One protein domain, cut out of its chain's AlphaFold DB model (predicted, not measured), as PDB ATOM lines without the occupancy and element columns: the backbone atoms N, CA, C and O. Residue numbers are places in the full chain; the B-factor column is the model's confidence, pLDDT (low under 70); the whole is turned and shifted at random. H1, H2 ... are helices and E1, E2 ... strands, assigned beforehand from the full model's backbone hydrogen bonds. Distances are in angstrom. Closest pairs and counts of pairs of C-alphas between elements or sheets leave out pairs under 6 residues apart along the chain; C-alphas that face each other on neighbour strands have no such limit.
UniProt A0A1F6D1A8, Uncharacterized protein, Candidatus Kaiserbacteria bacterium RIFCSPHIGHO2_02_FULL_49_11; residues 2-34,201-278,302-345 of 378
ATOM      1  N   GLU A   2     165.454 208.563 167.166       83.62
ATOM      2  CA  GLU A   2     164.966 207.207 167.409       83.62
ATOM      3  C   GLU A   2     165.692 206.238 166.472       83.62
ATOM      4  O   GLU A   2     165.959 206.574 165.313       83.62
ATOM      5  N   VAL A   3     166.020 205.051 166.979       89.50
ATOM      6  CA  VAL A   3     166.676 203.988 166.211       89.50
ATOM      7  C   VAL A   3     165.847 202.720 166.351       89.50
ATOM      8  O   VAL A   3     165.614 202.249 167.461       89.50
ATOM      9  N   PHE A   4     165.424 202.165 165.221       93.19
ATOM     10  CA  PHE A   4     164.664 200.921 165.140       93.19
ATOM     11  C   PHE A   4     165.541 199.850 164.510       93.19
ATOM     12  O   PHE A   4     166.316 200.141 163.601       93.19
ATOM     13  N   ALA A   5     165.421 198.606 164.963       95.44
ATOM     14  CA  ALA A   5     166.193 197.503 164.411       95.44
ATOM     15  C   ALA A   5     165.272 196.348 164.006       95.44
ATOM     16  O   ALA A   5     164.464 195.868 164.799       95.44
ATOM     17  N   ASN A   6     165.395 195.903 162.758       97.56
ATOM     18  CA  ASN A   6     164.603 194.821 162.190       97.56
ATOM     19  C   ASN A   6     165.396 193.512 162.272       97.56
ATOM     20  O   ASN A   6     166.277 193.260 161.448       97.56
ATOM     21  N   LYS A   7     165.060 192.662 163.252       98.19
ATOM     22  CA  LYS A   7     165.733 191.371 163.476       98.19
ATOM     23  C   LYS A   7     165.756 190.499 162.216       98.19
ATOM     24  O   LYS A   7     166.807 189.974 161.872       98.19
ATOM     25  N   ARG A   8     164.624 190.360 161.514       98.25
ATOM     26  CA  ARG A   8     164.525 189.500 160.322       98.25
ATOM     27  C   ARG A   8     165.478 189.968 159.226       98.25
ATOM     28  O   ARG A   8     166.252 189.166 158.715       98.25
ATOM     29  N   ARG A   9     165.456 191.263 158.902       97.94
ATOM     30  CA  ARG A   9     166.321 191.841 157.862       97.94
ATOM     31  C   ARG A   9     167.792 191.792 158.262       97.94
ATOM     32  O   ARG A   9     168.637 191.493 157.428       97.94
ATOM     33  N   PHE A  10     168.093 192.020 159.540       98.56
ATOM     34  CA  PHE A  10     169.436 191.843 160.085       98.56
ATOM     35  C   PHE A  10     169.943 190.414 159.862       98.56
ATOM     36  O   PHE A  10     171.007 190.229 159.283       98.56
ATOM     37  N   PHE A  11     169.160 189.411 160.267       98.69
ATOM     38  CA  PHE A  11     169.534 188.001 160.148       98.69
ATOM     39  C   PHE A  11     169.712 187.598 158.683       98.69
ATOM     40  O   PHE A  11     170.720 186.991 158.361       98.69
ATOM     41  N   GLN A  12     168.814 188.024 157.789       98.44
ATOM     42  CA  GLN A  12     168.936 187.780 156.346       98.44
ATOM     43  C   GLN A  12     170.242 188.329 155.758       98.44
ATOM     44  O   GLN A  12     170.880 187.659 154.950       98.44
ATOM     45  N   ILE A  13     170.657 189.534 156.165       98.44
ATOM     46  CA  ILE A  13     171.930 190.118 155.721       98.44
ATOM     47  C   ILE A  13     173.101 189.265 156.208       98.44
ATOM     48  O   ILE A  13     173.968 188.926 155.408       98.44
ATOM     49  N   VAL A  14     173.144 188.930 157.502       98.62
ATOM     50  CA  VAL A  14     174.267 188.164 158.060       98.62
ATOM     51  C   VAL A  14     174.301 186.746 157.485       98.62
ATOM     52  O   VAL A  14     175.365 186.316 157.053       98.62
ATOM     53  N   ASP A  15     173.156 186.065 157.373       98.62
ATOM     54  CA  ASP A  15     173.034 184.730 156.769       98.62
ATOM     55  C   ASP A  15     173.584 184.727 155.326       98.62
ATOM     56  O   ASP A  15     174.440 183.904 154.999       98.62
ATOM     57  N   ALA A  16     173.206 185.707 154.494       98.31
ATOM     58  CA  ALA A  16     173.695 185.817 153.114       98.31
ATOM     59  C   ALA A  16     175.212 186.077 153.018       98.31
ATOM     60  O   ALA A  16     175.883 185.606 152.094       98.31
ATOM     61  N   LEU A  17     175.777 186.840 153.960       98.38
ATOM     62  CA  LEU A  17     177.222 187.077 154.024       98.38
ATOM     63  C   LEU A  17     177.982 185.832 154.478       98.38
ATOM     64  O   LEU A  17     179.016 185.502 153.892       98.38
ATOM     65  N   MET A  18     177.459 185.138 155.487       98.50
ATOM     66  CA  MET A  18     178.046 183.914 156.022       98.50
ATOM     67  C   MET A  18     178.055 182.795 154.985       98.50
ATOM     68  O   MET A  18     179.089 182.154 154.797       98.50
ATOM     69  N   GLU A  19     176.954 182.600 154.258       98.12
ATOM     70  CA  GLU A  19     176.876 181.632 153.162       98.12
ATOM     71  C   GLU A  19     177.962 181.894 152.109       98.12
ATOM     72  O   GLU A  19     178.743 181.003 151.775       98.12
ATOM     73  N   ARG A  20     178.104 183.142 151.644       97.50
ATOM     74  CA  ARG A  20     179.147 183.487 150.666       97.50
ATOM     75  C   ARG A  20     180.557 183.320 151.197       97.50
ATOM     76  O   ARG A  20     181.421 182.906 150.428       97.50
ATOM     77  N   LYS A  21     180.814 183.664 152.463       96.94
ATOM     78  CA  LYS A  21     182.136 183.470 153.077       96.94
ATOM     79  C   LYS A  21     182.488 181.983 153.107       96.94
ATOM     80  O   LYS A  21     183.579 181.624 152.677       96.94
ATOM     81  N   ARG A  22     181.551 181.125 153.530       97.00
ATOM     82  CA  ARG A  22     181.726 179.661 153.571       97.00
ATOM     83  C   ARG A  22     181.964 179.068 152.187       97.00
ATOM     84  O   ARG A  22     182.899 178.295 152.009       97.00
ATOM     85  N   LEU A  23     181.186 179.497 151.195       97.50
ATOM     86  CA  LEU A  23     181.339 179.078 149.799       97.50
ATOM     87  C   LEU A  23     182.514 179.759 149.074       97.50
ATOM     88  O   LEU A  23     182.693 179.539 147.879       97.50
ATOM     89  N   LYS A  24     183.298 180.609 149.760       96.62
ATOM     90  CA  LYS A  24     184.386 181.416 149.179       96.62
ATOM     91  C   LYS A  24     183.943 182.112 147.885       96.62
ATOM     92  O   LYS A  24     184.611 182.051 146.860       96.62
ATOM     93  N   LEU A  25     182.788 182.766 147.911       97.31
ATOM     94  CA  LEU A  25     182.273 183.543 146.784       97.31
ATOM     95  C   LEU A  25     182.723 185.000 146.881       97.31
ATOM     96  O   LEU A  25     183.061 185.495 147.956       97.31
ATOM     97  N   TYR A  26     182.670 185.722 145.760       95.75
ATOM     98  CA  TYR A  26     182.981 187.152 145.723       95.75
ATOM     99  C   TYR A  26     182.182 187.943 146.787       95.75
ATOM    100  O   TYR A  26     180.958 187.751 146.876       95.75
ATOM    101  N   PRO A  27     182.828 188.837 147.572       96.69
ATOM    102  CA  PRO A  27     184.227 189.287 147.451       96.69
ATOM    103  C   PRO A  27     185.265 188.459 148.234       96.69
ATOM    104  O   PRO A  27     186.452 188.776 148.193       96.69
ATOM    105  N   PHE A  28     184.856 187.413 148.954       97.81
ATOM    106  CA  PHE A  28     185.720 186.666 149.877       97.81
ATOM    107  C   PHE A  28     186.777 185.782 149.193       97.81
ATOM    108  O   PHE A  28     187.705 185.338 149.856       97.81
ATOM    109  N   ASN A  29     186.673 185.542 147.882       96.62
ATOM    110  CA  ASN A  29     187.703 184.856 147.085       96.62
ATOM    111  C   ASN A  29     188.769 185.782 146.490       96.62
ATOM    112  O   ASN A  29     189.625 185.327 145.732       96.62
ATOM    113  N   THR A  30     188.703 187.082 146.760       95.56
ATOM    114  CA  THR A  30     189.678 188.031 146.221       95.56
ATOM    115  C   THR A  30     190.952 188.035 147.063       95.56
ATOM    116  O   THR A  30     190.908 187.815 148.271       95.56
ATOM    117  N   LYS A  31     192.102 188.354 146.454       94.62
ATOM    118  CA  LYS A  31     193.383 188.482 147.180       94.62
ATOM    119  C   LYS A  31     193.351 189.584 148.249       94.62
ATOM    120  O   LYS A  31     194.175 189.587 149.151       94.62
ATOM    121  N   GLN A  32     192.418 190.526 148.140       92.81
ATOM    122  CA  GLN A  32     192.205 191.620 149.082       92.81
ATOM    123  C   GLN A  32     191.354 191.206 150.296       92.81
ATOM    124  O   GLN A  32     191.310 191.942 151.281       92.81
ATOM    125  N   ALA A  33     190.696 190.041 150.261       95.31
ATOM    126  CA  ALA A  33     189.867 189.526 151.349       95.31
ATOM    127  C   ALA A  33     190.692 188.840 152.441       95.31
ATOM    128  O   ALA A  33     190.536 187.652 152.708       95.31
ATOM    129  N   TYR A  34     191.556 189.612 153.097       94.69
ATOM    130  CA  TYR A  34     192.373 189.137 154.209       94.69
ATOM    131  C   TYR A  34     192.284 190.071 155.413       94.69
ATOM    132  O   TYR A  34     192.184 191.297 155.282       94.69
ATOM    133  N   SER A 201     180.616 191.085 167.238       97.19
ATOM    134  CA  SER A 201     181.635 191.732 166.408       97.19
ATOM    135  C   SER A 201     181.782 193.226 166.762       97.19
ATOM    136  O   SER A 201     180.828 193.839 167.263       97.19
ATOM    137  N   PRO A 202     182.958 193.845 166.524       94.88
ATOM    138  CA  PRO A 202     183.214 195.236 166.904       94.88
ATOM    139  C   PRO A 202     182.327 196.219 166.131       94.88
ATOM    140  O   PRO A 202     182.690 196.689 165.055       94.88
ATOM    141  N   ALA A 203     181.156 196.544 166.684       92.75
ATOM    142  CA  ALA A 203     180.188 197.418 166.034       92.75
ATOM    143  C   ALA A 203     180.782 198.818 165.814       92.75
ATOM    144  O   ALA A 203     181.052 199.566 166.755       92.75
ATOM    145  N   ASP A 204     180.999 199.156 164.548       89.69
ATOM    146  CA  ASP A 204     181.626 200.396 164.116       89.69
ATOM    147  C   ASP A 204     181.033 200.892 162.791       89.69
ATOM    148  O   ASP A 204     180.018 200.385 162.310       89.69
ATOM    149  N   PHE A 205     181.677 201.881 162.166       90.19
ATOM    150  CA  PHE A 205     181.196 202.455 160.914       90.19
ATOM    151  C   PHE A 205     180.969 201.416 159.800       90.19
ATOM    152  O   PHE A 205     180.032 201.571 159.015       90.19
ATOM    153  N   HIS A 206     181.768 200.345 159.734       92.62
ATOM    154  CA  HIS A 206     181.579 199.294 158.734       92.62
ATOM    155  C   HIS A 206     180.237 198.586 158.912       92.62
ATOM    156  O   HIS A 206     179.539 198.348 157.920       92.62
ATOM    157  N   HIS A 207     179.862 198.326 160.163       94.50
ATOM    158  CA  HIS A 207     178.586 197.731 160.546       94.50
ATOM    159  C   HIS A 207     177.436 198.711 160.316       94.50
ATOM    160  O   HIS A 207     176.422 198.346 159.722       94.50
ATOM    161  N   TYR A 208     177.606 199.969 160.732       92.75
ATOM    162  CA  TYR A 208     176.584 201.007 160.583       92.75
ATOM    163  C   TYR A 208     176.221 201.176 159.115       92.75
ATOM    164  O   TYR A 208     175.056 201.077 158.744       92.75
ATOM    165  N   ARG A 209     177.231 201.345 158.258       91.75
ATOM    166  CA  ARG A 209     177.038 201.475 156.816       91.75
ATOM    167  C   ARG A 209     176.282 200.287 156.237       91.75
ATOM    168  O   ARG A 209     175.362 200.500 155.462       91.75
ATOM    169  N   LEU A 210     176.642 199.063 156.612       95.38
ATOM    170  CA  LEU A 210     176.016 197.857 156.082       95.38
ATOM    171  C   LEU A 210     174.545 197.730 156.509       95.38
ATOM    172  O   LEU A 210     173.666 197.577 155.659       95.38
ATOM    173  N   PHE A 211     174.271 197.810 157.812       97.25
ATOM    174  CA  PHE A 211     172.934 197.554 158.350       97.25
ATOM    175  C   PHE A 211     171.971 198.718 158.139       97.25
ATOM    176  O   PHE A 211     170.786 198.479 157.916       97.25
ATOM    177  N   ILE A 212     172.457 199.962 158.154       95.25
ATOM    178  CA  ILE A 212     171.617 201.137 157.900       95.25
ATOM    179  C   ILE A 212     171.311 201.264 156.413       95.25
ATOM    180  O   ILE A 212     170.159 201.483 156.049       95.25
ATOM    181  N   ALA A 213     172.301 201.055 155.532       94.88
ATOM    182  CA  ALA A 213     172.060 201.096 154.091       94.88
ATOM    183  C   ALA A 213     171.017 200.073 153.647       94.88
ATOM    184  O   ALA A 213     170.284 200.321 152.697       94.88
ATOM    185  N   ASN A 214     170.933 198.949 154.352       96.19
ATOM    186  CA  ASN A 214     169.960 197.901 154.107       96.19
ATOM    187  C   ASN A 214     168.781 197.943 155.076       96.19
ATOM    188  O   ASN A 214     168.125 196.923 155.207       96.19
ATOM    189  N   GLU A 215     168.526 199.050 155.780       95.25
ATOM    190  CA  GLU A 215     167.375 199.249 156.683       95.25
ATOM    191  C   GLU A 215     167.130 198.109 157.698       95.25
ATOM    192  O   GLU A 215     166.023 197.921 158.202       95.25
ATOM    193  N   ALA A 216     168.162 197.327 158.023       97.12
ATOM    194  CA  ALA A 216     168.144 196.445 159.183       97.12
ATOM    195  C   ALA A 216     168.236 197.266 160.473       97.12
ATOM    196  O   ALA A 216     167.742 196.841 161.514       97.12
ATOM    197  N   VAL A 217     168.822 198.461 160.384       94.94
ATOM    198  CA  VAL A 217     168.752 199.508 161.399       94.94
ATOM    199  C   VAL A 217     168.251 200.784 160.738       94.94
ATOM    200  O   VAL A 217     168.873 201.291 159.810       94.94
ATOM    201  N   VAL A 218     167.126 201.308 161.206       92.44
ATOM    202  CA  VAL A 218     166.506 202.530 160.691       92.44
ATOM    203  C   VAL A 218     166.731 203.644 161.696       92.44
ATOM    204  O   VAL A 218     166.394 203.511 162.871       92.44
ATOM    205  N   ILE A 219     167.289 204.756 161.230       87.38
ATOM    206  CA  ILE A 219     167.489 205.954 162.041       87.38
ATOM    207  C   ILE A 219     166.460 206.982 161.599       87.38
ATOM    208  O   ILE A 219     166.519 207.466 160.469       87.38
ATOM    209  N   LYS A 220     165.548 207.367 162.495       81.62
ATOM    210  CA  LYS A 220     164.702 208.536 162.247       81.62
ATOM    211  C   LYS A 220     165.529 209.794 162.497       81.62
ATOM    212  O   LYS A 220     165.833 210.150 163.641       81.62
ATOM    213  N   THR A 221     165.936 210.432 161.407       68.94
ATOM    214  CA  THR A 221     166.660 211.707 161.404       68.94
ATOM    215  C   THR A 221     165.727 212.846 161.019       68.94
ATOM    216  O   THR A 221     164.959 212.690 160.073       68.94
ATOM    217  N   HIS A 222     165.876 214.015 161.637       56.66
ATOM    218  CA  HIS A 222     165.422 215.256 161.012       56.66
ATOM    219  C   HIS A 222     166.462 215.634 159.933       56.66
ATOM    220  O   HIS A 222     167.647 215.749 160.238       56.66
ATOM    221  N   ASN A 223     166.045 215.761 158.666       60.38
ATOM    222  CA  ASN A 223     166.867 216.195 157.514       60.38
ATOM    223  C   ASN A 223     167.974 215.234 157.009       60.38
ATOM    224  O   ASN A 223     168.978 215.686 156.458       60.38
ATOM    225  N   GLY A 224     167.842 213.913 157.184       59.94
ATOM    226  CA  GLY A 224     168.769 212.922 156.592       59.94
ATOM    227  C   GLY A 224     170.191 212.908 157.179       59.94
ATOM    228  O   GLY A 224     171.086 212.233 156.660       59.94
ATOM    229  N   ARG A 225     170.419 213.658 158.264       60.03
ATOM    230  CA  ARG A 225     171.691 213.738 158.990       60.03
ATOM    231  C   ARG A 225     171.491 213.302 160.431       60.03
ATOM    232  O   ARG A 225     170.514 213.677 161.074       60.03
ATOM    233  N   SER A 226     172.450 212.549 160.955       61.22
ATOM    234  CA  SER A 226     172.498 212.208 162.373       61.22
ATOM    235  C   SER A 226     173.840 212.597 162.985       61.22
ATOM    236  O   SER A 226     174.892 212.297 162.419       61.22
ATOM    237  N   ILE A 227     173.797 213.262 164.144       60.88
ATOM    238  CA  ILE A 227     174.976 213.503 164.983       60.88
ATOM    239  C   ILE A 227     175.417 212.163 165.574       60.88
ATOM    240  O   ILE A 227     174.591 211.372 166.032       60.88
ATOM    241  N   ARG A 228     176.729 211.921 165.582       65.00
ATOM    242  CA  ARG A 228     177.380 210.734 166.138       65.00
ATOM    243  C   ARG A 228     177.013 210.534 167.613       65.00
ATOM    244  O   ARG A 228     177.687 211.025 168.509       65.00
ATOM    245  N   TYR A 229     175.968 209.751 167.844       59.47
ATOM    246  CA  TYR A 229     175.686 209.099 169.118       59.47
ATOM    247  C   TYR A 229     175.929 207.607 168.931       59.47
ATOM    248  O   TYR A 229     174.996 206.848 168.666       59.47
ATOM    249  N   ASP A 230     177.208 207.220 169.020       65.94
ATOM    250  CA  ASP A 230     177.674 205.869 168.690       65.94
ATOM    251  C   ASP A 230     176.853 204.795 169.420       65.94
ATOM    252  O   ASP A 230     176.460 203.830 168.783       65.94
ATOM    253  N   GLU A 231     176.454 205.006 170.680       83.75
ATOM    254  CA  GLU A 231     175.723 203.994 171.460       83.75
ATOM    255  C   GLU A 231     174.253 203.785 171.075       83.75
ATOM    256  O   GLU A 231     173.755 202.663 171.148       83.75
ATOM    257  N   LYS A 232     173.545 204.816 170.592       86.81
ATOM    258  CA  LYS A 232     172.145 204.644 170.147       86.81
ATOM    259  C   LYS A 232     172.046 203.790 168.879       86.81
ATOM    260  O   LYS A 232     171.005 203.191 168.632       86.81
ATOM    261  N   ILE A 233     173.121 203.738 168.087       88.75
ATOM    262  CA  ILE A 233     173.214 202.949 166.851       88.75
ATOM    263  C   ILE A 233     173.940 201.621 167.107       88.75
ATOM    264  O   ILE A 233     173.486 200.573 166.644       88.75
ATOM    265  N   SER A 234     175.045 201.640 167.858       91.56
ATOM    266  CA  SER A 234     175.852 200.452 168.148       91.56
ATOM    267  C   SER A 234     175.090 199.455 169.015       91.56
ATOM    268  O   SER A 234     175.166 198.257 168.752       91.56
ATOM    269  N   ASN A 235     174.310 199.913 170.002       94.06
ATOM    270  CA  ASN A 235     173.659 199.019 170.952       94.06
ATOM    271  C   ASN A 235     172.601 198.101 170.306       94.06
ATOM    272  O   ASN A 235     172.654 196.894 170.563       94.06
ATOM    273  N   PRO A 236     171.699 198.589 169.426       94.94
ATOM    274  CA  PRO A 236     170.803 197.710 168.675       94.94
ATOM    275  C   PRO A 236     171.542 196.697 167.791       94.94
ATOM    276  O   PRO A 236     171.183 195.521 167.789       94.94
ATOM    277  N   ILE A 237     172.603 197.119 167.091       96.56
ATOM    278  CA  ILE A 237     173.419 196.225 166.246       96.56
ATOM    279  C   ILE A 237     174.062 195.138 167.100       96.56
ATOM    280  O   ILE A 237     173.937 193.956 166.804       96.56
ATOM    281  N   ARG A 238     174.703 195.533 168.196       97.12
ATOM    282  CA  ARG A 238     175.367 194.635 169.135       97.12
ATOM    283  C   ARG A 238     174.404 193.622 169.748       97.12
ATOM    284  O   ARG A 238     174.715 192.437 169.810       97.12
ATOM    285  N   THR A 239     173.222 194.081 170.153       97.69
ATOM    286  CA  THR A 239     172.153 193.221 170.675       97.69
ATOM    287  C   THR A 239     171.706 192.203 169.625       97.69
ATOM    288  O   THR A 239     171.556 191.022 169.937       97.69
ATOM    289  N   LEU A 240     171.506 192.630 168.375       98.44
ATOM    290  CA  LEU A 240     171.120 191.726 167.290       98.44
ATOM    291  C   LEU A 240     172.236 190.753 166.901       98.44
ATOM    292  O   LEU A 240     171.924 189.600 166.620       98.44
ATOM    293  N   LEU A 241     173.507 191.162 166.953       98.44
ATOM    294  CA  LEU A 241     174.655 190.270 166.760       98.44
ATOM    295  C   LEU A 241     174.700 189.182 167.830       98.44
ATOM    296  O   LEU A 241     174.795 188.011 167.488       98.44
ATOM    297  N   MET A 242     174.564 189.538 169.110       98.50
ATOM    298  CA  MET A 242     174.529 188.547 170.193       98.50
ATOM    299  C   MET A 242     173.377 187.553 170.021       98.50
ATOM    300  O   MET A 242     173.569 186.346 170.171       98.50
ATOM    301  N   LYS A 243     172.188 188.043 169.645       98.69
ATOM    302  CA  LYS A 243     171.042 187.179 169.323       98.69
ATOM    303  C   LYS A 243     171.337 186.272 168.130       98.69
ATOM    304  O   LYS A 243     171.050 185.085 168.204       98.69
ATOM    305  N   TYR A 244     171.926 186.809 167.062       98.81
ATOM    306  CA  TYR A 244     172.305 186.043 165.875       98.81
ATOM    307  C   TYR A 244     173.277 184.914 166.222       98.81
ATOM    308  O   TYR A 244     173.010 183.762 165.894       98.81
ATOM    309  N   LEU A 245     174.355 185.224 166.948       98.75
ATOM    310  CA  LEU A 245     175.360 184.249 167.376       98.75
ATOM    311  C   LEU A 245     174.731 183.114 168.189       98.75
ATOM    312  O   LEU A 245     174.974 181.945 167.901       98.75
ATOM    313  N   LYS A 246     173.860 183.452 169.148       98.56
ATOM    314  CA  LYS A 246     173.154 182.467 169.975       98.56
ATOM    315  C   LYS A 246     172.184 181.608 169.159       98.56
ATOM    316  O   LYS A 246     172.212 180.386 169.262       98.56
ATOM    317  N   GLU A 247     171.324 182.230 168.354       98.69
ATOM    318  CA  GLU A 247     170.252 181.537 167.624       98.69
ATOM    319  C   GLU A 247     170.764 180.713 166.438       98.69
ATOM    320  O   GLU A 247     170.190 179.675 166.119       98.69
ATOM    321  N   ARG A 248     171.840 181.155 165.779       98.38
ATOM    322  CA  ARG A 248     172.463 180.436 164.659       98.38
ATOM    323  C   ARG A 248     173.616 179.536 165.079       98.38
ATOM    324  O   ARG A 248     174.173 178.866 164.217       98.38
ATOM    325  N   ARG A 249     173.980 179.534 166.370       98.12
ATOM    326  CA  ARG A 249     175.208 178.897 166.883       98.12
ATOM    327  C   ARG A 249     176.420 179.282 166.024       98.12
ATOM    328  O   ARG A 249     177.231 178.440 165.654       98.12
ATOM    329  N   ALA A 250     176.465 180.552 165.629       98.31
ATOM    330  CA  ALA A 250     177.465 181.056 164.706       98.31
ATOM    331  C   ALA A 250     178.750 181.414 165.455       98.31
ATOM    332  O   ALA A 250     178.716 181.855 166.604       98.31
ATOM    333  N   ASP A 251     179.873 181.243 164.769       98.25
ATOM    334  CA  ASP A 251     181.196 181.561 165.284       98.25
ATOM    335  C   ASP A 251     181.415 183.093 165.341       98.25
ATOM    336  O   ASP A 251     181.267 183.767 164.312       98.25
ATOM    337  N   PRO A 252     181.756 183.674 166.512       98.31
ATOM    338  CA  PRO A 252     182.003 185.111 166.647       98.31
ATOM    339  C   PRO A 252     183.093 185.668 165.721       98.31
ATOM    340  O   PRO A 252     182.936 186.776 165.197       98.31
ATOM    341  N   VAL A 253     184.176 184.916 165.497       98.31
ATOM    342  CA  VAL A 253     185.295 185.313 164.630       98.31
ATOM    343  C   VAL A 253     184.847 185.300 163.173       98.31
ATOM    344  O   VAL A 253     185.040 186.294 162.471       98.31
ATOM    345  N   GLU A 254     184.172 184.238 162.724       98.19
ATOM    346  CA  GLU A 254     183.697 184.161 161.337       98.19
ATOM    347  C   GLU A 254     182.715 185.287 160.991       98.19
ATOM    348  O   GLU A 254     182.813 185.883 159.912       98.19
ATOM    349  N   VAL A 255     181.785 185.595 161.904       98.56
ATOM    350  CA  VAL A 255     180.804 186.675 161.725       98.56
ATOM    351  C   VAL A 255     181.495 188.037 161.682       98.56
ATOM    352  O   VAL A 255     181.172 188.859 160.819       98.56
ATOM    353  N   ALA A 256     182.463 188.284 162.572       98.00
ATOM    354  CA  ALA A 256     183.235 189.524 162.573       98.00
ATOM    355  C   ALA A 256     184.010 189.715 161.261       98.00
ATOM    356  O   ALA A 256     183.908 190.778 160.641       98.00
ATOM    357  N   ASP A 257     184.701 188.675 160.790       97.56
ATOM    358  CA  ASP A 257     185.414 188.688 159.514       97.56
ATOM    359  C   ASP A 257     184.477 188.969 158.336       97.56
ATOM    360  O   ASP A 257     184.790 189.790 157.472       97.56
ATOM    361  N   ALA A 258     183.328 188.284 158.280       98.06
ATOM    362  CA  ALA A 258     182.373 188.419 157.185       98.06
ATOM    363  C   ALA A 258     181.865 189.860 157.066       98.06
ATOM    364  O   ALA A 258     181.899 190.450 155.983       98.06
ATOM    365  N   LEU A 259     181.433 190.442 158.186       97.94
ATOM    366  CA  LEU A 259     180.891 191.799 158.238       97.94
ATOM    367  C   LEU A 259     181.949 192.844 157.895       97.94
ATOM    368  O   LEU A 259     181.690 193.768 157.112       97.94
ATOM    369  N   TRP A 260     183.143 192.691 158.463       95.19
ATOM    370  CA  TRP A 260     184.229 193.634 158.265       95.19
ATOM    371  C   TRP A 260     184.744 193.617 156.828       95.19
ATOM    372  O   TRP A 260     184.715 194.658 156.164       95.19
ATOM    373  N   LEU A 261     185.152 192.446 156.325       96.31
ATOM    374  CA  LEU A 261     185.730 192.308 154.989       96.31
ATOM    375  C   LEU A 261     184.720 192.679 153.907       96.31
ATOM    376  O   LEU A 261     185.064 193.404 152.975       96.31
ATOM    377  N   PHE A 262     183.458 192.260 154.045       97.44
ATOM    378  CA  PHE A 262     182.432 192.625 153.072       97.44
ATOM    379  C   PHE A 262     182.216 194.137 153.030       97.44
ATOM    380  O   PHE A 262     182.228 194.740 151.956       97.44
ATOM    381  N   SER A 263     182.046 194.780 154.189       95.25
ATOM    382  CA  SER A 263     181.859 196.230 154.228       95.25
ATOM    383  C   SER A 263     183.087 196.961 153.691       95.25
ATOM    384  O   SER A 263     182.920 197.946 152.978       95.25
ATOM    385  N   LEU A 264     184.305 196.509 153.997       92.81
ATOM    386  CA  LEU A 264     185.543 197.099 153.487       92.81
ATOM    387  C   LEU A 264     185.621 197.007 151.954       92.81
ATOM    388  O   LEU A 264     185.672 198.039 151.288       92.81
ATOM    389  N   LEU A 265     185.538 195.798 151.399       94.75
ATOM    390  CA  LEU A 265     185.753 195.537 149.972       94.75
ATOM    391  C   LEU A 265     184.602 196.008 149.083       94.75
ATOM    392  O   LEU A 265     184.829 196.431 147.956       94.75
ATOM    393  N   MET A 266     183.366 195.953 149.578       95.56
ATOM    394  CA  MET A 266     182.193 196.329 148.787       95.56
ATOM    395  C   MET A 266     181.817 197.779 149.040       95.56
ATOM    396  O   MET A 266     181.818 198.616 148.140       95.56
ATOM    397  N   CYS A 267     181.489 198.099 150.289       93.56
ATOM    398  CA  CYS A 267     180.986 199.419 150.628       93.56
ATOM    399  C   CYS A 267     182.112 200.453 150.789       93.56
ATOM    400  O   CYS A 267     181.841 201.640 150.631       93.56
ATOM    401  N   GLY A 268     183.339 200.053 151.137       90.56
ATOM    402  CA  GLY A 268     184.503 200.940 151.272       90.56
ATOM    403  C   GLY A 268     185.082 201.360 149.930       90.56
ATOM    404  O   GLY A 268     185.353 202.544 149.735       90.56
ATOM    405  N   GLU A 269     185.164 200.423 148.987       91.56
ATOM    406  CA  GLU A 269     185.710 200.701 147.658       91.56
ATOM    407  C   GLU A 269     184.709 201.283 146.666       91.56
ATOM    408  O   GLU A 269     185.105 201.786 145.614       91.56
ATOM    409  N   SER A 270     183.420 201.278 146.995       91.50
ATOM    410  CA  SER A 270     182.407 201.824 146.102       91.50
ATOM    411  C   SER A 270     182.620 203.320 145.818       91.50
ATOM    412  O   SER A 270     182.778 204.121 146.744       91.50
ATOM    413  N   PRO A 271     182.545 203.763 144.550       88.44
ATOM    414  CA  PRO A 271     182.667 205.179 144.229       88.44
ATOM    415  C   PRO A 271     181.503 206.015 144.784       88.44
ATOM    416  O   PRO A 271     181.677 207.219 144.959       88.44
ATOM    417  N   VAL A 272     180.348 205.410 145.107       87.44
ATOM    418  CA  VAL A 272     179.188 206.145 145.652       87.44
ATOM    419  C   VAL A 272     179.318 206.462 147.145       87.44
ATOM    420  O   VAL A 272     178.643 207.358 147.647       87.44
ATOM    421  N   THR A 273     180.197 205.764 147.870       87.56
ATOM    422  CA  THR A 273     180.474 206.013 149.298       87.56
ATOM    423  C   THR A 273     181.743 206.843 149.511       87.56
ATOM    424  O   THR A 273     182.017 207.291 150.628       87.56
ATOM    425  N   LYS A 274     182.516 207.109 148.452       82.50
ATOM    426  CA  LYS A 274     183.677 208.000 148.511       82.50
ATOM    427  C   LYS A 274     183.208 209.453 148.636       82.50
ATOM    428  O   LYS A 274     182.341 209.929 147.910       82.50
ATOM    429  N   THR A 275     183.776 210.177 149.598       65.06
ATOM    430  CA  THR A 275     183.559 211.626 149.751       65.06
ATOM    431  C   THR A 275     184.776 212.343 149.220       65.06
ATOM    432  O   THR A 275     185.890 212.010 149.613       65.06
ATOM    433  N   ARG A 276     184.577 213.332 148.355       53.06
ATOM    434  CA  ARG A 276     185.645 214.266 148.001       53.06
ATOM    435  C   ARG A 276     185.703 215.361 149.063       53.06
ATOM    436  O   ARG A 276     184.655 215.866 149.465       53.06
ATOM    437  N   SER A 277     186.896 215.676 149.562       40.84
ATOM    438  CA  SER A 277     187.096 216.815 150.459       40.84
ATOM    439  C   SER A 277     186.793 218.122 149.715       40.84
ATOM    440  O   SER A 277     186.961 218.218 148.500       40.84
ATOM    441  N   ALA A 278     186.347 219.141 150.450       38.62
ATOM    442  CA  ALA A 278     186.069 220.477 149.919       38.62
ATOM    443  C   ALA A 278     187.338 221.245 149.476       38.62
ATOM    444  O   ALA A 278     187.232 222.349 148.961       38.62
ATOM    445  N   SER A 302     186.032 205.228 132.652       71.06
ATOM    446  CA  SER A 302     185.910 203.764 132.526       71.06
ATOM    447  C   SER A 302     186.281 203.007 133.811       71.06
ATOM    448  O   SER A 302     185.587 202.068 134.207       71.06
ATOM    449  N   ALA A 303     187.306 203.475 134.527       75.94
ATOM    450  CA  ALA A 303     187.748 202.929 135.808       75.94
ATOM    451  C   ALA A 303     186.690 203.011 136.927       75.94
ATOM    452  O   ALA A 303     186.458 202.030 137.630       75.94
ATOM    453  N   LYS A 304     185.996 204.146 137.088       81.00
ATOM    454  CA  LYS A 304     184.948 204.303 138.116       81.00
ATOM    455  C   LYS A 304     183.717 203.469 137.801       81.00
ATOM    456  O   LYS A 304     183.103 202.923 138.712       81.00
ATOM    457  N   LYS A 305     183.380 203.343 136.515       81.69
ATOM    458  CA  LYS A 305     182.311 202.454 136.054       81.69
ATOM    459  C   LYS A 305     182.649 200.999 136.387       81.69
ATOM    460  O   LYS A 305     181.827 200.309 136.982       81.69
ATOM    461  N   ARG A 306     183.881 200.562 136.098       84.69
ATOM    462  CA  ARG A 306     184.382 199.230 136.473       84.69
ATOM    463  C   ARG A 306     184.323 199.011 137.988       84.69
ATOM    464  O   ARG A 306     183.770 198.006 138.421       84.69
ATOM    465  N   GLN A 307     184.799 199.968 138.787       88.62
ATOM    466  CA  GLN A 307     184.754 199.885 140.251       88.62
ATOM    467  C   GLN A 307     183.317 199.811 140.784       88.62
ATOM    468  O   GLN A 307     183.042 199.036 141.696       88.62
ATOM    469  N   LEU A 308     182.379 200.572 140.212       89.44
ATOM    470  CA  LEU A 308     180.963 200.515 140.584       89.44
ATOM    471  C   LEU A 308     180.350 199.138 140.288       89.44
ATOM    472  O   LEU A 308     179.638 198.599 141.135       89.44
ATOM    473  N   LEU A 309     180.645 198.560 139.120       89.06
ATOM    474  CA  LEU A 309     180.183 197.220 138.746       89.06
ATOM    475  C   LEU A 309     180.788 196.138 139.648       89.06
ATOM    476  O   LEU A 309     180.064 195.261 140.106       89.06
ATOM    477  N   GLN A 310     182.079 196.234 139.967       91.75
ATOM    478  CA  GLN A 310     182.765 195.303 140.870       91.75
ATOM    479  C   GLN A 310     182.290 195.423 142.323       91.75
ATOM    480  O   GLN A 310     182.327 194.451 143.066       91.75
ATOM    481  N   THR A 311     181.822 196.592 142.752       94.12
ATOM    482  CA  THR A 311     181.329 196.794 144.119       94.12
ATOM    483  C   THR A 311     179.814 196.664 144.155       94.12
ATOM    484  O   THR A 311     179.268 195.595 144.406       94.12
ATOM    485  N   CYS A 312     179.093 197.742 143.881       91.69
ATOM    486  CA  CYS A 312     177.655 197.772 144.051       91.69
ATOM    487  C   CYS A 312     176.887 196.941 143.009       91.69
ATOM    488  O   CYS A 312     175.815 196.452 143.350       91.69
ATOM    489  N   GLY A 313     177.411 196.771 141.789       90.56
ATOM    490  CA  GLY A 313     176.787 195.934 140.751       90.56
ATOM    491  C   GLY A 313     176.898 194.427 141.018       90.56
ATOM    492  O   GLY A 313     176.010 193.672 140.642       90.56
ATOM    493  N   ALA A 314     177.948 193.996 141.721       92.38
ATOM    494  CA  ALA A 314     178.167 192.606 142.134       92.38
ATOM    495  C   ALA A 314     177.722 192.323 143.585       92.38
ATOM    496  O   ALA A 314     177.952 191.236 144.119       92.38
ATOM    497  N   CYS A 315     177.123 193.309 144.258       95.12
ATOM    498  CA  CYS A 315     176.737 193.215 145.662       95.12
ATOM    499  C   CYS A 315     175.479 192.360 145.840       95.12
ATOM    500  O   CYS A 315     174.439 192.647 145.259       95.12
ATOM    501  N   ILE A 316     175.518 191.371 146.735       95.75
ATOM    502  CA  ILE A 316     174.334 190.547 147.047       95.75
ATOM    503  C   ILE A 316     173.197 191.301 147.716       95.75
ATOM    504  O   ILE A 316     172.051 190.871 147.672       95.75
ATOM    505  N   LEU A 317     173.525 192.422 148.348       95.19
ATOM    506  CA  LEU A 317     172.566 193.277 149.030       95.19
ATOM    507  C   LEU A 317     172.082 194.397 148.105       95.19
ATOM    508  O   LEU A 317     171.503 195.376 148.566       95.19
ATOM    509  N   GLU A 318     172.351 194.304 146.798       93.00
ATOM    510  CA  GLU A 318     172.039 195.362 145.847       93.00
ATOM    511  C   GLU A 318     170.546 195.715 145.852       93.00
ATOM    512  O   GLU A 318     170.210 196.891 145.972       93.00
ATOM    513  N   LYS A 319     169.658 194.724 145.854       90.31
ATOM    514  CA  LYS A 319     168.205 194.959 145.845       90.31
ATOM    515  C   LYS A 319     167.669 195.593 147.133       90.31
ATOM    516  O   LYS A 319     166.632 196.251 147.114       90.31
ATOM    517  N   THR A 320     168.359 195.405 148.259       93.12
ATOM    518  CA  THR A 320     167.922 195.884 149.582       93.12
ATOM    519  C   THR A 320     168.639 197.146 150.045       93.12
ATOM    520  O   THR A 320     168.207 197.764 151.017       93.12
ATOM    521  N   CYS A 321     169.732 197.532 149.389       94.00
ATOM    522  CA  CYS A 321     170.568 198.648 149.807       94.00
ATOM    523  C   CYS A 321     170.016 199.970 149.256       94.00
ATOM    524  O   CYS A 321     170.175 200.271 148.073       94.00
ATOM    525  N   LYS A 322     169.409 200.765 150.142       93.12
ATOM    526  CA  LYS A 322     168.764 202.060 149.880       93.12
ATOM    527  C   LYS A 322     169.703 203.254 149.972       93.12
ATOM    528  O   LYS A 322     169.481 204.240 149.276       93.12
ATOM    529  N   PHE A 323     170.747 203.173 150.799       92.25
ATOM    530  CA  PHE A 323     171.628 204.315 151.058       92.25
ATOM    531  C   PHE A 323     173.084 204.058 150.667       92.25
ATOM    532  O   PHE A 323     173.620 202.970 150.861       92.25
ATOM    533  N   ALA A 324     173.752 205.095 150.170       91.12
ATOM    534  CA  ALA A 324     175.199 205.176 150.054       91.12
ATOM    535  C   ALA A 324     175.735 206.017 151.223       91.12
ATOM    536  O   ALA A 324     175.602 207.239 151.238       91.12
ATOM    537  N   ILE A 325     176.321 205.361 152.228       90.88
ATOM    538  CA  ILE A 325     176.750 206.025 153.467       90.88
ATOM    539  C   ILE A 325     178.271 206.251 153.425       90.88
ATOM    540  O   ILE A 325     179.036 205.283 153.524       90.88
ATOM    541  N   PRO A 326     178.739 207.500 153.257       89.62
ATOM    542  CA  PRO A 326     180.160 207.810 153.192       89.62
ATOM    543  C   PRO A 326     180.865 207.819 154.553       89.62
ATOM    544  O   PRO A 326     180.310 208.260 155.557       89.62
ATOM    545  N   SER A 327     182.142 207.426 154.568       85.12
ATOM    546  CA  SER A 327     182.975 207.397 155.781       85.12
ATOM    547  C   SER A 327     183.495 208.767 156.221       85.12
ATOM    548  O   SER A 327     183.609 209.038 157.416       85.12
ATOM    549  N   HIS A 328     183.811 209.659 155.280       84.12
ATOM    550  CA  HIS A 328     184.471 210.928 155.599       84.12
ATOM    551  C   HIS A 328     183.626 211.851 156.499       84.12
ATOM    552  O   HIS A 328     184.176 212.344 157.486       84.12
ATOM    553  N   PRO A 329     182.311 212.073 156.261       83.25
ATOM    554  CA  PRO A 329     181.470 212.818 157.199       83.25
ATOM    555  C   PRO A 329     181.480 212.235 158.613       83.25
ATOM    556  O   PRO A 329     181.548 212.996 159.579       83.25
ATOM    557  N   TYR A 330     181.485 210.905 158.728       83.12
ATOM    558  CA  TYR A 330     181.484 210.224 160.016       83.12
ATOM    559  C   TYR A 330     182.789 210.478 160.776       83.12
ATOM    560  O   TYR A 330     182.759 210.928 161.919       83.12
ATOM    561  N   TYR A 331     183.941 210.276 160.132       80.12
ATOM    562  CA  TYR A 331     185.235 210.413 160.805       80.12
ATOM    563  C   TYR A 331     185.696 211.862 161.000       80.12
ATOM    564  O   TYR A 331     186.375 212.139 161.985       80.12
ATOM    565  N   ARG A 332     185.347 212.790 160.098       79.00
ATOM    566  CA  ARG A 332     185.780 214.198 160.190       79.00
ATOM    567  C   ARG A 332     184.815 215.089 160.953       79.00
ATOM    568  O   ARG A 332     185.260 215.980 161.662       79.00
ATOM    569  N   ARG A 333     183.509 214.882 160.778       78.81
ATOM    570  CA  ARG A 333     182.473 215.761 161.344       78.81
ATOM    571  C   ARG A 333     181.659 215.090 162.444       78.81
ATOM    572  O   ARG A 333     180.849 215.757 163.070       78.81
ATOM    573  N   GLY A 334     181.826 213.782 162.658       80.25
ATOM    574  CA  GLY A 334     180.943 213.037 163.551       80.25
ATOM    575  C   GLY A 334     179.499 213.042 163.049       80.25
ATOM    576  O   GLY A 334     178.578 213.138 163.852       80.25
ATOM    577  N   ILE A 335     179.289 212.993 161.730       83.31
ATOM    578  CA  ILE A 335     177.953 213.001 161.125       83.31
ATOM    579  C   ILE A 335     177.770 211.740 160.294       83.31
ATOM    580  O   ILE A 335     178.575 211.454 159.407       83.31
ATOM    581  N   LEU A 336     176.680 211.018 160.538       85.75
ATOM    582  CA  LEU A 336     176.208 209.988 159.624       85.75
ATOM    583  C   LEU A 336     175.335 210.647 158.549       85.75
ATOM    584  O   LEU A 336     174.306 211.249 158.858       85.75
ATOM    585  N   GLU A 337     175.770 210.553 157.294       86.81
ATOM    586  CA  GLU A 337     175.083 211.134 156.140       86.81
ATOM    587  C   GLU A 337     174.420 210.014 155.333       86.81
ATOM    588  O   GLU A 337     175.103 209.120 154.833       86.81
ATOM    589  N   LEU A 338     173.091 210.041 155.228       88.00
ATOM    590  CA  LEU A 338     172.335 209.054 154.462       88.00
ATOM    591  C   LEU A 338     172.058 209.621 153.070       88.00
ATOM    592  O   LEU A 338     171.179 210.461 152.901       88.00
ATOM    593  N   ARG A 339     172.828 209.192 152.066       87.25
ATOM    594  CA  ARG A 339     172.570 209.560 150.665       87.25
ATOM    595  C   ARG A 339     171.733 208.477 150.024       87.25
ATOM    596  O   ARG A 339     172.073 207.306 150.178       87.25
ATOM    597  N   ASN A 340     170.697 208.841 149.276       86.31
ATOM    598  CA  ASN A 340     169.988 207.864 148.455       86.31
ATOM    599  C   ASN A 340     170.985 207.184 147.522       86.31
ATOM    600  O   ASN A 340     171.819 207.833 146.885       86.31
ATOM    601  N   ARG A 341     170.937 205.857 147.493       83.38
ATOM    602  CA  ARG A 341     171.760 205.097 146.574       83.38
ATOM    603  C   ARG A 341     171.200 205.313 145.168       83.38
ATOM    604  O   ARG A 341     170.008 205.089 144.968       83.38
ATOM    605  N   PRO A 342     172.035 205.708 144.198       77.44
ATOM    606  CA  PRO A 342     171.565 205.826 142.833       77.44
ATOM    607  C   PRO A 342     171.169 204.451 142.282       77.44
ATOM    608  O   PRO A 342     171.793 203.446 142.659       77.44
ATOM    609  N   PRO A 343     170.168 204.387 141.389       73.25
ATOM    610  CA  PRO A 343     169.861 203.157 140.680       73.25
ATOM    611  C   PRO A 343     171.118 202.702 139.944       73.25
ATOM    612  O   PRO A 343     171.794 203.493 139.294       73.25
ATOM    613  N   ILE A 344     171.472 201.430 140.070       72.56
ATOM    614  CA  ILE A 344     172.553 200.854 139.276       72.56
ATOM    615  C   ILE A 344     171.855 200.169 138.123       72.56
ATOM    616  O   ILE A 344     171.347 199.066 138.276       72.56
ATOM    617  N   GLY A 345     171.738 200.876 136.999       56.09
ATOM    618  CA  GLY A 345     171.118 200.347 135.792       56.09
ATOM    619  C   GLY A 345     171.826 199.071 135.336       56.09
ATOM    620  O   GLY A 345     172.824 199.129 134.627       56.09
TER     621      GLY A 345
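AT A GLANCE: This is residues 2 to 34, 201 to 278 and 302 to 345 of the 378 residues of an uncharacterized protein of Candidatus Kaiserbacteria bacterium RIFCSPHIGHO2_02_FULL_49_11 (UniProt A0A1F6D1A8). A short helix, H2, forms the middle of a compact cluster of mostly crossed helices, with H4 packed crosswise on it, H1 crosswise on H4, and the longest helix, H3, nearby. Two small ribbons of two antiparallel strands each lie round this core: E1 and E2 beside H3, and E3 and E4 with the short helix H6, while H5 packs on the far end of H4. The printed part has 155 residues with six named helices and four named strands, in the order E1 H1 H2 E2 E3 H3 H4 H5 H6 E4, and is mostly helix. It is compact, with a radius of gyration of the C-alphas of 14.9 A and spans of 45 by 39 by 25 A.

HOW THE PARTS SIT: Start at E1, residues 2 to 5, and E2, residues 217 to 220: they are antiparallel neighbours, with N 4 to O 218 at 2.9 A and N 218 to O 4 at 2.8 A. Look next at H3, residues 230 to 248, whose closest C-alpha pair to E1 is Pro 236 and Ala 5, 6.3 A. H2, residues 205 to 213, comes closest to E2 at the C-alphas of Phe 211 and Val 217, 5.5 A. H4, residues 252 to 268, is the hub and touches H2 about perpendicular at 74 degrees, closest at the C-alphas of Ser 263 and His 206, 5.5 A. H1, residues 7 to 22, touches H4 with residues 14 to 21 alone, about perpendicular at 89 degrees, closest at the C-alphas of Leu 17 and Ala 258, 6.2 A. H5, residues 302 to 313, touches H4 with residues 311 to 312 alone; the C-alphas of Thr 311 and Met 266 are closest, 4.8 A. E3, residues 225 to 227, and E4, residues 335 to 337, are antiparallel neighbours, with N 336 to O 226 at 2.9 A. H6, residues 327 to 333, comes closest to E4 at the C-alphas of Pro 329 and Ile 335, 5.3 A. Every O i to N i+4 pair is within hydrogen-bond range in H1, H2, H4, H5 and H6; in H3 it is 13 of 15.

IN THESE COORDINATES: Find C-alpha 2 at (164.966, 207.207, 167.409), where E1 begins. H3 starts at C-alpha 230, (177.674, 205.869, 168.690), and runs 26.3 A; H1 and H4 each run 22.2 A and H5 14.6 A. E4 ends at C-alpha 337, (175.083, 211.134, 156.140).

THE WHOLE: The farthest C-alphas, of Arg 249 and Ala 278, are 46.2 A apart. Residues 35 to 200 and 279 to 301 are not printed; the gaps between C-alphas are 16.5 A and 24.1 A. The link from H5 to H6 is long, 13 residues. Mean pLDDT of the printed part is 89.1; residues 221 to 230, 275 to 278 and 345 are under 70.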